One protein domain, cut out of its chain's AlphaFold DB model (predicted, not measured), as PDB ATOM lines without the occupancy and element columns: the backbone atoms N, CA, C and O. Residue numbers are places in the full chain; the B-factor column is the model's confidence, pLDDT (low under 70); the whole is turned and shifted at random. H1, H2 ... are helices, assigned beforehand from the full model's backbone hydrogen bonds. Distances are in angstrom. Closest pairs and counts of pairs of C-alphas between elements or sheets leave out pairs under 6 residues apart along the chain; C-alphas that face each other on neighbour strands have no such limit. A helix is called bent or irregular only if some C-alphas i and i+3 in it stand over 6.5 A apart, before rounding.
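This is residues 281 to 367 of the 381 residues of an uncharacterized protein of Syntrophus sp. PtaU1.Bin005 (UniProt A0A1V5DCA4). Three helices, H1, H3 and H4, form a slender up-and-down bundle, each running against the one before it, with their centres in a triangle; H2 folds back beside the end of H1 and lengthens the rod at that end. H3 is kinked by 48 degrees near residue 337. The printed part has 87 residues with four named helices, H1 to H4 in chain order, and no named strand: all helix. It is compact, with a radius of gyration of the C-alphas of 13.2 A and spans of 42 by 20 by 20 A.

H1, residues 281 to 301, and H4, residues 353 to 364, touch closest at the C-alphas of Arg 296 and Leu 360, 4.8 A apart, running the same way at a shallow tilt of 34 degrees, only just short of steep. H3, residues 327 to 348, touches H4 in a hairpin, opposite ways at a shallow tilt of 12 degrees, the C-alphas of Pro 331 and Thr 364 closest at 6.5 A. H1 touches H3 with residues 281 to 285 alone, and H3 touches it with residues 341 to 348 alone; they run opposite ways at a steep tilt of 38 degrees, and the closest C-alphas, of Glu 282 and Glu 348, are 6.5 A apart. H2, residues 308 to 320, makes a hairpin with H1, opposite ways at a shallow tilt of 22 degrees; H1 touches it with residues 295 to 299 alone, and the closest C-alphas, of Ala 295 and Leu 318, are 6.6 A apart. H3 touches H2 with residue 327 alone, its C-alpha 5.8 A from that of Asp 315. H2 and H4 are apart. Every O i to N i+4 pair is within hydrogen-bond range in H1, H2 and H4, and 14 of 18 in H3.

H1 begins at C-alpha 281 (523.748, 467.561, 409.191) and is 30.1 A long; H2 is 18.8 A. H3, 29.1 A, is irregular: C-alphas 328 and 331 are 7.1 A apart. H4, 17.3 A, ends at C-alpha 364 (527.631, 447.412, 424.483).

The C-alphas farthest apart, of Asp 307 and Ala 347, are 42.6 A apart. The printed part has no cut; the H3 to H4 link is tight, the other two are short. The mean pLDDT of the printed part is 84.7, and residue 325 is under 70.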
ATOM      1  N   ARG A 281     522.927 468.760 408.961       89.94
ATOM      2  CA  ARG A 281     523.748 467.561 409.191       89.94
ATOM      3  C   ARG A 281     524.753 467.697 410.336       89.94
ATOM      4  O   ARG A 281     524.915 466.758 411.104       89.94
ATOM      5  N   GLU A 282     525.408 468.848 410.469       91.31
ATOM      6  CA  GLU A 282     526.344 469.123 411.567       91.31
ATOM      7  C   GLU A 282     525.655 469.108 412.943       91.31
ATOM      8  O   GLU A 282     526.169 468.521 413.897       91.31
ATOM      9  N   ALA A 283     524.466 469.709 413.047       91.19
ATOM     10  CA  ALA A 283     523.688 469.733 414.283       91.19
ATOM     11  C   ALA A 283     523.159 468.333 414.631       91.19
ATOM     12  O   ALA A 283     523.284 467.902 415.774       91.19
ATOM     13  N   VAL A 284     522.670 467.594 413.629       88.94
ATOM     14  CA  VAL A 284     522.279 466.178 413.754       88.94
ATOM     15  C   VAL A 284     523.448 465.328 414.251       88.94
ATOM     16  O   VAL A 284     523.311 464.573 415.212       88.94
ATOM     17  N   LEU A 285     524.626 465.469 413.638       90.94
ATOM     18  CA  LEU A 285     525.825 464.742 414.048       90.94
ATOM     19  C   LEU A 285     526.207 465.075 415.498       90.94
ATOM     20  O   LEU A 285     526.531 464.173 416.268       90.94
ATOM     21  N   THR A 286     526.123 466.348 415.878       92.19
ATOM     22  CA  THR A 286     526.400 466.811 417.242       92.19
ATOM     23  C   THR A 286     525.432 466.198 418.259       92.19
ATOM     24  O   THR A 286     525.872 465.702 419.296       92.19
ATOM     25  N   GLU A 287     524.130 466.168 417.960       91.44
ATOM     26  CA  GLU A 287     523.110 465.529 418.805       91.44
ATOM     27  C   GLU A 287     523.382 464.029 418.976       91.44
ATOM     28  O   GLU A 287     523.367 463.520 420.099       91.44
ATOM     29  N   ILE A 288     523.731 463.335 417.887       89.38
ATOM     30  CA  ILE A 288     524.095 461.913 417.926       89.38
ATOM     31  C   ILE A 288     525.313 461.683 418.816       89.38
ATOM     32  O   ILE A 288     525.282 460.797 419.667       89.38
ATOM     33  N   ILE A 289     526.378 462.469 418.645       91.94
ATOM     34  CA  ILE A 289     527.607 462.320 419.434       91.94
ATOM     35  C   ILE A 289     527.335 462.572 420.917       91.94
ATOM     36  O   ILE A 289     527.819 461.811 421.754       91.94
ATOM     37  N   ASN A 290     526.544 463.592 421.248       92.50
ATOM     38  CA  ASN A 290     526.177 463.892 422.629       92.50
ATOM     39  C   ASN A 290     525.383 462.742 423.252       92.50
ATOM     40  O   ASN A 290     525.769 462.231 424.304       92.50
ATOM     41  N   THR A 291     524.331 462.276 422.578       91.00
ATOM     42  CA  THR A 291     523.483 461.178 423.065       91.00
ATOM     43  C   THR A 291     524.278 459.882 423.206       91.00
ATOM     44  O   THR A 291     524.196 459.206 424.231       91.00
ATOM     45  N   PHE A 292     525.127 459.554 422.226       91.12
ATOM     46  CA  PHE A 292     526.003 458.382 422.297       91.12
ATOM     47  C   PHE A 292     527.048 458.513 423.409       91.12
ATOM     48  O   PHE A 292     527.371 457.525 424.065       91.12
ATOM     49  N   GLY A 293     527.552 459.721 423.661       91.94
ATOM     50  CA  GLY A 293     528.446 460.011 424.777       91.94
ATOM     51  C   GLY A 293     527.788 459.770 426.136       91.94
ATOM     52  O   GLY A 293     528.405 459.146 426.999       91.94
ATOM     53  N   ILE A 294     526.533 460.196 426.311       93.00
ATOM     54  CA  ILE A 294     525.765 459.957 427.543       93.00
ATOM     55  C   ILE A 294     525.452 458.466 427.698       93.00
ATOM     56  O   ILE A 294     525.707 457.902 428.759       93.00
ATOM     57  N   ALA A 295     524.994 457.797 426.635       90.94
ATOM     58  CA  ALA A 295     524.768 456.352 426.651       90.94
ATOM     59  C   ALA A 295     526.042 455.591 427.050       90.94
ATOM     60  O   ALA A 295     525.998 454.698 427.891       90.94
ATOM     61  N   ARG A 296     527.203 455.986 426.510       92.19
ATOM     62  CA  ARG A 296     528.504 455.395 426.856       92.19
ATOM     63  C   ARG A 296     528.802 455.538 428.347       92.19
ATOM     64  O   ARG A 296     529.239 454.563 428.945       92.19
ATOM     65  N   LEU A 297     528.562 456.718 428.927       92.75
ATOM     66  CA  LEU A 297     528.761 456.972 430.358       92.75
ATOM     67  C   LEU A 297     527.834 456.111 431.220       92.75
ATOM     68  O   LEU A 297     528.319 455.463 432.141       92.75
ATOM     69  N   ILE A 298     526.545 456.020 430.868       91.19
ATOM     70  CA  ILE A 298     525.584 455.143 431.559       91.19
ATOM     71  C   ILE A 298     526.125 453.711 431.607       91.19
ATOM     72  O   ILE A 298     526.179 453.117 432.678       91.19
ATOM     73  N   LEU A 299     526.579 453.179 430.465       89.31
ATOM     74  CA  LEU A 299     527.093 451.809 430.371       89.31
ATOM     75  C   LEU A 299     528.458 451.598 431.037       89.31
ATOM     76  O   LEU A 299     528.782 450.463 431.392       89.31
ATOM     77  N   GLU A 300     529.277 452.643 431.141       87.88
ATOM     78  CA  GLU A 300     530.585 452.616 431.802       87.88
ATOM     79  C   GLU A 300     530.428 452.587 433.326       87.88
ATOM     80  O   GLU A 300     531.088 451.784 433.989       87.88
ATOM     81  N   GLU A 301     529.516 453.400 433.861       86.56
ATOM     82  CA  GLU A 301     529.191 453.481 435.289       86.56
ATOM     83  C   GLU A 301     528.453 452.242 435.808       86.56
ATOM     84  O   GLU A 301     528.473 451.960 437.009       86.56
ATOM     85  N   THR A 302     527.815 451.478 434.921       80.56
ATOM     86  CA  THR A 302     527.138 450.228 435.269       80.56
ATOM     87  C   THR A 302     528.008 449.011 434.946       80.56
ATOM     88  O   THR A 302     528.777 448.976 433.982       80.56
ATOM     89  N   SER A 303     527.931 447.990 435.798       76.75
ATOM     90  CA  SER A 303     528.627 446.717 435.594       76.75
ATOM     91  C   SER A 303     527.616 445.641 435.220       76.75
ATOM     92  O   SER A 303     526.558 445.599 435.841       76.75
ATOM     93  N   PRO A 304     527.919 444.753 434.255       76.81
ATOM     94  CA  PRO A 304     527.070 443.602 433.980       76.81
ATOM     95  C   PRO A 304     526.768 442.833 435.272       76.81
ATOM     96  O   PRO A 304     527.672 442.552 436.060       76.81
ATOM     97  N   SER A 305     525.493 442.531 435.485       75.25
ATOM     98  CA  SER A 305     524.963 441.834 436.659       75.25
ATOM     99  C   SER A 305     524.020 440.723 436.192       75.25
ATOM    100  O   SER A 305     523.584 440.744 435.042       75.25
ATOM    101  N   ASP A 306     523.687 439.782 437.073       70.56
ATOM    102  CA  ASP A 306     522.624 438.787 436.846       70.56
ATOM    103  C   ASP A 306     521.252 439.273 437.370       70.56
ATOM    104  O   ASP A 306     520.239 438.591 437.225       70.56
ATOM    105  N   ASP A 307     521.197 440.459 437.990       79.94
ATOM    106  CA  ASP A 307     519.977 441.026 438.576       79.94
ATOM    107  C   ASP A 307     519.096 441.732 437.529       79.94
ATOM    108  O   ASP A 307     519.474 442.751 436.950       79.94
ATOM    109  N   ALA A 308     517.873 441.237 437.331       77.56
ATOM    110  CA  ALA A 308     516.895 441.829 436.419       77.56
ATOM    111  C   ALA A 308     516.502 443.273 436.795       77.56
ATOM    112  O   ALA A 308     516.243 444.086 435.905       77.56
ATOM    113  N   ALA A 309     516.486 443.623 438.087       81.06
ATOM    114  CA  ALA A 309     516.197 444.991 438.525       81.06
ATOM    115  C   ALA A 309     517.307 445.970 438.103       81.06
ATOM    116  O   ALA A 309     517.027 447.127 437.788       81.06
ATOM    117  N   HIS A 310     518.553 445.490 438.020       83.00
ATOM    118  CA  HIS A 310     519.693 446.269 437.546       83.00
ATOM    119  C   HIS A 310     519.554 446.655 436.067       83.00
ATOM    120  O   HIS A 310     519.776 447.810 435.710       83.00
ATOM    121  N   TYR A 311     519.125 445.724 435.209       82.06
ATOM    122  CA  TYR A 311     518.891 446.009 433.787       82.06
ATOM    123  C   TYR A 311     517.739 446.979 433.565       82.06
ATOM    124  O   TYR A 311     517.862 447.883 432.745       82.06
ATOM    125  N   LYS A 312     516.659 446.853 434.344       84.75
ATOM    126  CA  LYS A 312     515.534 447.788 434.268       84.75
ATOM    127  C   LYS A 312     515.965 449.228 434.572       84.75
ATOM    128  O   LYS A 312     515.539 450.142 433.880       84.75
ATOM    129  N   LEU A 313     516.846 449.425 435.556       87.38
ATOM    130  CA  LEU A 313     517.397 450.747 435.869       87.38
ATOM    131  C   LEU A 313     518.258 451.306 434.723       87.38
ATOM    132  O   LEU A 313     518.227 452.506 434.455       87.38
ATOM    133  N   ILE A 314     519.041 450.455 434.051       87.75
ATOM    134  CA  ILE A 314     519.809 450.859 432.863       87.75
ATOM    135  C   ILE A 314     518.852 451.264 431.737       87.75
ATOM    136  O   ILE A 314     519.052 452.312 431.128       87.75
ATOM    137  N   ASP A 315     517.804 450.476 431.493       87.38
ATOM    138  CA  ASP A 315     516.789 450.761 430.477       87.38
ATOM    139  C   ASP A 315     516.066 452.077 430.762       87.38
ATOM    140  O   ASP A 315     515.948 452.901 429.864       87.38
ATOM    141  N   GLU A 316     515.668 452.337 432.009       88.88
ATOM    142  CA  GLU A 316     515.060 453.611 432.416       88.88
ATOM    143  C   GLU A 316     515.978 454.803 432.090       88.88
ATOM    144  O   GLU A 316     515.545 455.749 431.429       88.88
ATOM    145  N   LYS A 317     517.272 454.723 432.430       90.44
ATOM    146  CA  LYS A 317     518.261 455.766 432.088       90.44
ATOM    147  C   LYS A 317     518.475 455.922 430.579       90.44
ATOM    148  O   LYS A 317     518.692 457.028 430.091       90.44
ATOM    149  N   LEU A 318     518.447 454.825 429.825       87.81
ATOM    150  CA  LEU A 318     518.555 454.846 428.363       87.81
ATOM    151  C   LEU A 318     517.291 455.434 427.713       87.81
ATOM    152  O   LEU A 318     517.392 456.168 426.729       87.81
ATOM    153  N   HIS A 319     516.111 455.166 428.272       86.94
ATOM    154  CA  HIS A 319     514.833 455.719 427.819       86.94
ATOM    155  C   HIS A 319     514.786 457.239 428.011       86.94
ATOM    156  O   HIS A 319     514.319 457.941 427.116       86.94
ATOM    157  N   GLU A 320     515.321 457.757 429.122       87.94
ATOM    158  CA  GLU A 320     515.417 459.204 429.389       87.94
ATOM    159  C   GLU A 320     516.183 459.968 428.299       87.94
ATOM    160  O   GLU A 320     515.885 461.133 428.038       87.94
ATOM    161  N   ILE A 321     517.133 459.311 427.627       86.94
ATOM    162  CA  ILE A 321     517.915 459.890 426.524       86.94
ATOM    163  C   ILE A 321     517.449 459.423 425.133       86.94
ATOM    164  O   ILE A 321     518.141 459.655 424.145       86.94
ATOM    165  N   GLY A 322     516.283 458.771 425.039       76.94
ATOM    166  CA  GLY A 322     515.610 458.447 423.775       76.94
ATOM    167  C   GLY A 322     515.740 457.004 423.272       76.94
ATOM    168  O   GLY A 322     515.142 456.670 422.251       76.94
ATOM    169  N   PHE A 323     516.457 456.111 423.962       77.25
ATOM    170  CA  PHE A 323     516.574 454.694 423.575       77.25
ATOM    171  C   PHE A 323     515.449 453.829 424.170       77.25
ATOM    172  O   PHE A 323     515.705 452.951 424.985       77.25
ATOM    173  N   PHE A 324     514.205 454.017 423.729       74.44
ATOM    174  CA  PHE A 324     513.004 453.365 424.299       74.44
ATOM    175  C   PHE A 324     512.901 451.834 424.144       74.44
ATOM    176  O   PHE A 324     511.948 451.224 424.623       74.44
ATOM    177  N   MET A 325     513.846 451.210 423.439       69.44
ATOM    178  CA  MET A 325     513.878 449.759 423.221       69.44
ATOM    179  C   MET A 325     514.694 449.013 424.292       69.44
ATOM    180  O   MET A 325     514.723 447.784 424.288       69.44
ATOM    181  N   GLY A 326     515.393 449.737 425.171       72.94
ATOM    182  CA  GLY A 326     516.266 449.167 426.194       72.94
ATOM    183  C   GLY A 326     517.626 448.668 425.680       72.94
ATOM    184  O   GLY A 326     517.918 448.597 424.479       72.94
ATOM    185  N   LEU A 327     518.481 448.293 426.627       81.38
ATOM    186  CA  LEU A 327     519.874 447.885 426.472       81.38
ATOM    187  C   LEU A 327     520.052 446.735 425.477       81.38
ATOM    188  O   LEU A 327     521.009 446.723 424.703       81.38
ATOM    189  N   GLY A 328     519.118 445.778 425.465       73.56
ATOM    190  CA  GLY A 328     519.168 444.611 424.581       73.56
ATOM    191  C   GLY A 328     519.088 444.959 423.091       73.56
ATOM    192  O   GLY A 328     519.669 444.255 422.263       73.56
ATOM    193  N   TYR A 329     518.423 446.064 422.746       74.00
ATOM    194  CA  TYR A 329     518.269 446.536 421.369       74.00
ATOM    195  C   TYR A 329     519.324 447.563 420.964       74.00
ATOM    196  O   TYR A 329     519.475 447.841 419.774       74.00
ATOM    197  N   LEU A 330     520.102 448.090 421.909       78.62
ATOM    198  CA  LEU A 330     521.127 449.090 421.628       78.62
ATOM    199  C   LEU A 330     522.140 448.634 420.554       78.62
ATOM    200  O   LEU A 330     522.388 449.413 419.636       78.62
ATOM    201  N   PRO A 331     522.662 447.385 420.540       77.19
ATOM    202  CA  PRO A 331     523.518 446.919 419.444       77.19
ATOM    203  C   PRO A 331     522.829 446.936 418.072       77.19
ATOM    204  O   PRO A 331     523.474 447.240 417.071       77.19
ATOM    205  N   TYR A 332     521.529 446.623 418.022       72.94
ATOM    206  CA  TYR A 332     520.741 446.651 416.787       72.94
ATOM    207  C   TYR A 332     520.560 448.084 416.277       72.94
ATOM    208  O   TYR A 332     520.713 448.346 415.084       72.94
ATOM    209  N   VAL A 333     520.283 449.019 417.187       73.88
ATOM    210  CA  VAL A 333     520.196 450.447 416.870       73.88
ATOM    211  C   VAL A 333     521.549 450.947 416.349       73.88
ATOM    212  O   VAL A 333     521.614 451.529 415.267       73.88
ATOM    213  N   LEU A 334     522.649 450.644 417.045       79.44
ATOM    214  CA  LEU A 334     523.997 451.054 416.637       79.44
ATOM    215  C   LEU A 334     524.382 450.540 415.249       79.44
ATOM    216  O   LEU A 334     524.903 451.318 414.454       79.44
ATOM    217  N   ASP A 335     524.086 449.285 414.913       76.19
ATOM    218  CA  ASP A 335     524.379 448.729 413.584       76.19
ATOM    219  C   ASP A 335     523.696 449.519 412.449       76.19
ATOM    220  O   ASP A 335     524.275 449.732 411.383       76.19
ATOM    221  N   ARG A 336     522.492 450.051 412.698       76.19
ATOM    222  CA  ARG A 336     521.789 450.928 411.747       76.19
ATOM    223  C   ARG A 336     522.393 452.330 411.691       76.19
ATOM    224  O   ARG A 336     522.507 452.891 410.603       76.19
ATOM    225  N   PHE A 337     522.785 452.897 412.833       79.12
ATOM    226  CA  PHE A 337     523.323 454.261 412.924       79.12
ATOM    227  C   PHE A 337     524.778 454.387 412.451       79.12
ATOM    228  O   PHE A 337     525.140 455.412 411.875       79.12
ATOM    229  N   ILE A 338     525.627 453.379 412.665       82.44
ATOM    230  CA  ILE A 338     527.073 453.466 412.395       82.44
ATOM    231  C   ILE A 338     527.373 453.818 410.926       82.44
ATOM    232  O   ILE A 338     528.122 454.777 410.703       82.44
ATOM    233  N   PRO A 339     526.819 453.123 409.909       82.81
ATOM    234  CA  PRO A 339     527.139 453.423 408.515       82.81
ATOM    235  C   PRO A 339     526.816 454.865 408.082       82.81
ATOM    236  O   PRO A 339     527.696 455.510 407.497       82.81
ATOM    237  N   PRO A 340     525.613 455.422 408.337       81.31
ATOM    238  CA  PRO A 340     525.334 456.804 407.968       81.31
ATOM    239  C   PRO A 340     526.074 457.823 408.851       81.31
ATOM    240  O   PRO A 340     526.535 458.833 408.320       81.31
ATOM    241  N   VAL A 341     526.292 457.553 410.143       86.19
ATOM    242  CA  VAL A 341     527.075 458.440 411.027       86.19
ATOM    243  C   VAL A 341     528.525 458.541 410.566       86.19
ATOM    244  O   VAL A 341     529.053 459.643 410.461       86.19
ATOM    245  N   ALA A 342     529.166 457.431 410.192       86.25
ATOM    246  CA  ALA A 342     530.533 457.451 409.668       86.25
ATOM    247  C   ALA A 342     530.665 458.319 408.402       86.25
ATOM    248  O   ALA A 342     531.653 459.035 408.219       86.25
ATOM    249  N   ARG A 343     529.647 458.294 407.534       87.38
ATOM    250  CA  ARG A 343     529.584 459.164 406.352       87.38
ATOM    251  C   ARG A 343     529.391 460.634 406.735       87.38
ATOM    252  O   ARG A 343     530.088 461.472 406.169       87.38
ATOM    253  N   MET A 344     528.524 460.946 407.704       88.81
ATOM    254  CA  MET A 344     528.358 462.314 408.228       88.81
ATOM    255  C   MET A 344     529.662 462.849 408.827       88.81
ATOM    256  O   MET A 344     530.085 463.944 408.476       88.81
ATOM    257  N   ILE A 345     530.355 462.049 409.644       89.56
ATOM    258  CA  ILE A 345     531.661 462.394 410.231       89.56
ATOM    259  C   ILE A 345     532.675 462.755 409.146       89.56
ATOM    260  O   ILE A 345     533.401 463.741 409.273       89.56
ATOM    261  N   LYS A 346     532.728 461.961 408.070       89.00
ATOM    262  CA  LYS A 346     533.614 462.224 406.932       89.00
ATOM    263  C   LYS A 346     533.238 463.520 406.210       89.00
ATOM    264  O   LYS A 346     534.132 464.293 405.877       89.00
ATOM    265  N   ALA A 347     531.947 463.746 405.965       88.12
ATOM    266  CA  ALA A 347     531.449 464.944 405.289       88.12
ATOM    267  C   ALA A 347     531.744 466.221 406.096       88.12
ATOM    268  O   ALA A 347     532.264 467.186 405.542       88.12
ATOM    269  N   GLU A 348     531.508 466.184 407.410       93.00
ATOM    270  CA  GLU A 348     531.737 467.304 408.338       93.00
ATOM    271  C   GLU A 348     533.186 467.411 408.834       93.00
ATOM    272  O   GLU A 348     533.537 468.327 409.572       93.00
ATOM    273  N   LYS A 349     534.061 466.476 408.443       91.00
ATOM    274  CA  LYS A 349     535.475 466.405 408.861       91.00
ATOM    275  C   LYS A 349     535.674 466.344 410.387       91.00
ATOM    276  O   LYS A 349     536.752 466.667 410.885       91.00
ATOM    277  N   GLN A 350     534.680 465.866 411.136       88.94
ATOM    278  CA  GLN A 350     534.712 465.753 412.601       88.94
ATOM    279  C   GLN A 350     535.272 464.399 413.072       88.94
ATOM    280  O   GLN A 350     534.635 463.673 413.829       88.94
ATOM    281  N   TYR A 351     536.474 464.015 412.632       87.06
ATOM    282  CA  TYR A 351     537.013 462.657 412.841       87.06
ATOM    283  C   TYR A 351     537.104 462.201 414.311       87.06
ATOM    284  O   TYR A 351     537.047 461.001 414.579       87.06
ATOM    285  N   GLY A 352     537.185 463.133 415.269       85.12
ATOM    286  CA  GLY A 352     537.148 462.826 416.705       85.12
ATOM    287  C   GLY A 352     535.846 462.154 417.164       85.12
ATOM    288  O   GLY A 352     535.868 461.364 418.105       85.12
ATOM    289  N   ALA A 353     534.737 462.376 416.454       87.94
ATOM    290  CA  ALA A 353     533.440 461.754 416.714       87.94
ATOM    291  C   ALA A 353     533.458 460.225 416.578       87.94
ATOM    292  O   ALA A 353     532.700 459.527 417.252       87.94
ATOM    293  N   LEU A 354     534.352 459.687 415.739       86.31
ATOM    294  CA  LEU A 354     534.465 458.244 415.529       86.31
ATOM    295  C   LEU A 354     534.840 457.519 416.827       86.31
ATOM    296  O   LEU A 354     534.379 456.406 417.067       86.31
ATOM    297  N   LYS A 355     535.626 458.174 417.690       88.44
ATOM    298  CA  LYS A 355     536.008 457.643 418.999       88.44
ATOM    299  C   LYS A 355     534.779 457.362 419.868       88.44
ATOM    300  O   LYS A 355     534.680 456.269 420.409       88.44
ATOM    301  N   VAL A 356     533.818 458.287 419.925       89.06
ATOM    302  CA  VAL A 356     532.593 458.137 420.734       89.06
ATOM    303  C   VAL A 356     531.761 456.942 420.265       89.06
ATOM    304  O   VAL A 356     531.319 456.133 421.078       89.06
ATOM    305  N   VAL A 357     531.606 456.783 418.946       85.94
ATOM    306  CA  VAL A 357     530.873 455.657 418.344       85.94
ATOM    307  C   VAL A 357     531.546 454.317 418.668       85.94
ATOM    308  O   VAL A 357     530.875 453.357 419.059       85.94
ATOM    309  N   LEU A 358     532.873 454.244 418.526       86.38
ATOM    310  CA  LEU A 358     533.649 453.032 418.804       86.38
ATOM    311  C   LEU A 358     533.630 452.668 420.291       86.38
ATOM    312  O   LEU A 358     533.455 451.498 420.627       86.38
ATOM    313  N   GLU A 359     533.772 453.652 421.176       89.38
ATOM    314  CA  GLU A 359     533.732 453.430 422.620       89.38
ATOM    315  C   GLU A 359     532.348 452.975 423.083       89.38
ATOM    316  O   GLU A 359     532.262 452.014 423.843       89.38
ATOM    317  N   LEU A 360     531.263 453.586 422.594       89.50
ATOM    318  CA  LEU A 360     529.908 453.120 422.896       89.50
ATOM    319  C   LEU A 360     529.704 451.680 422.414       89.50
ATOM    320  O   LEU A 360     529.259 450.829 423.182       89.50
ATOM    321  N   THR A 361     530.100 451.381 421.173       85.06
ATOM    322  CA  THR A 361     530.037 450.017 420.626       85.06
ATOM    323  C   THR A 361     530.807 449.039 421.516       85.06
ATOM    324  O   THR A 361     530.291 447.968 421.836       85.06
ATOM    325  N   HIS A 362     531.998 449.419 421.988       85.94
ATOM    326  CA  HIS A 362     532.779 448.626 422.936       85.94
ATOM    327  C   HIS A 362     532.035 448.381 424.253       85.94
ATOM    328  O   HIS A 362     531.967 447.236 424.701       85.94
ATOM    329  N   GLN A 363     531.412 449.410 424.832       87.00
ATOM    330  CA  GLN A 363     530.627 449.262 426.059       87.00
ATOM    331  C   GLN A 363     529.448 448.300 425.877       87.00
ATOM    332  O   GLN A 363     529.222 447.449 426.735       87.00
ATOM    333  N   THR A 364     528.748 448.344 424.737       83.06
ATOM    334  CA  THR A 364     527.631 447.412 424.483       83.06
ATOM    335  C   THR A 364     528.058 445.945 424.418       83.06
ATOM    336  O   THR A 364     527.256 445.065 424.719       83.06
ATOM    337  N   MET A 365     529.316 445.655 424.067       81.75
ATOM    338  CA  MET A 365     529.835 444.284 424.013       81.75
ATOM    339  C   MET A 365     530.058 443.663 425.398       81.75
ATOM    340  O   MET A 365     530.201 442.447 425.492       81.75
ATOM    341  N   ARG A 366     530.063 444.467 426.471       82.81
ATOM    342  CA  ARG A 366     530.167 443.980 427.858       82.81
ATOM    343  C   ARG A 366     528.879 443.312 428.348       82.81
ATOM    344  O   ARG A 366     528.931 442.570 429.324       82.81
ATOM    345  N   TYR A 367     527.747 443.576 427.697       76.12
ATOM    346  CA  TYR A 367     526.434 443.082 428.105       76.12
ATOM    347  C   TYR A 367     526.006 441.896 427.223       76.12
ATOM    348  O   TYR A 367     526.180 441.942 425.999       76.12
TER     349      TYR A 367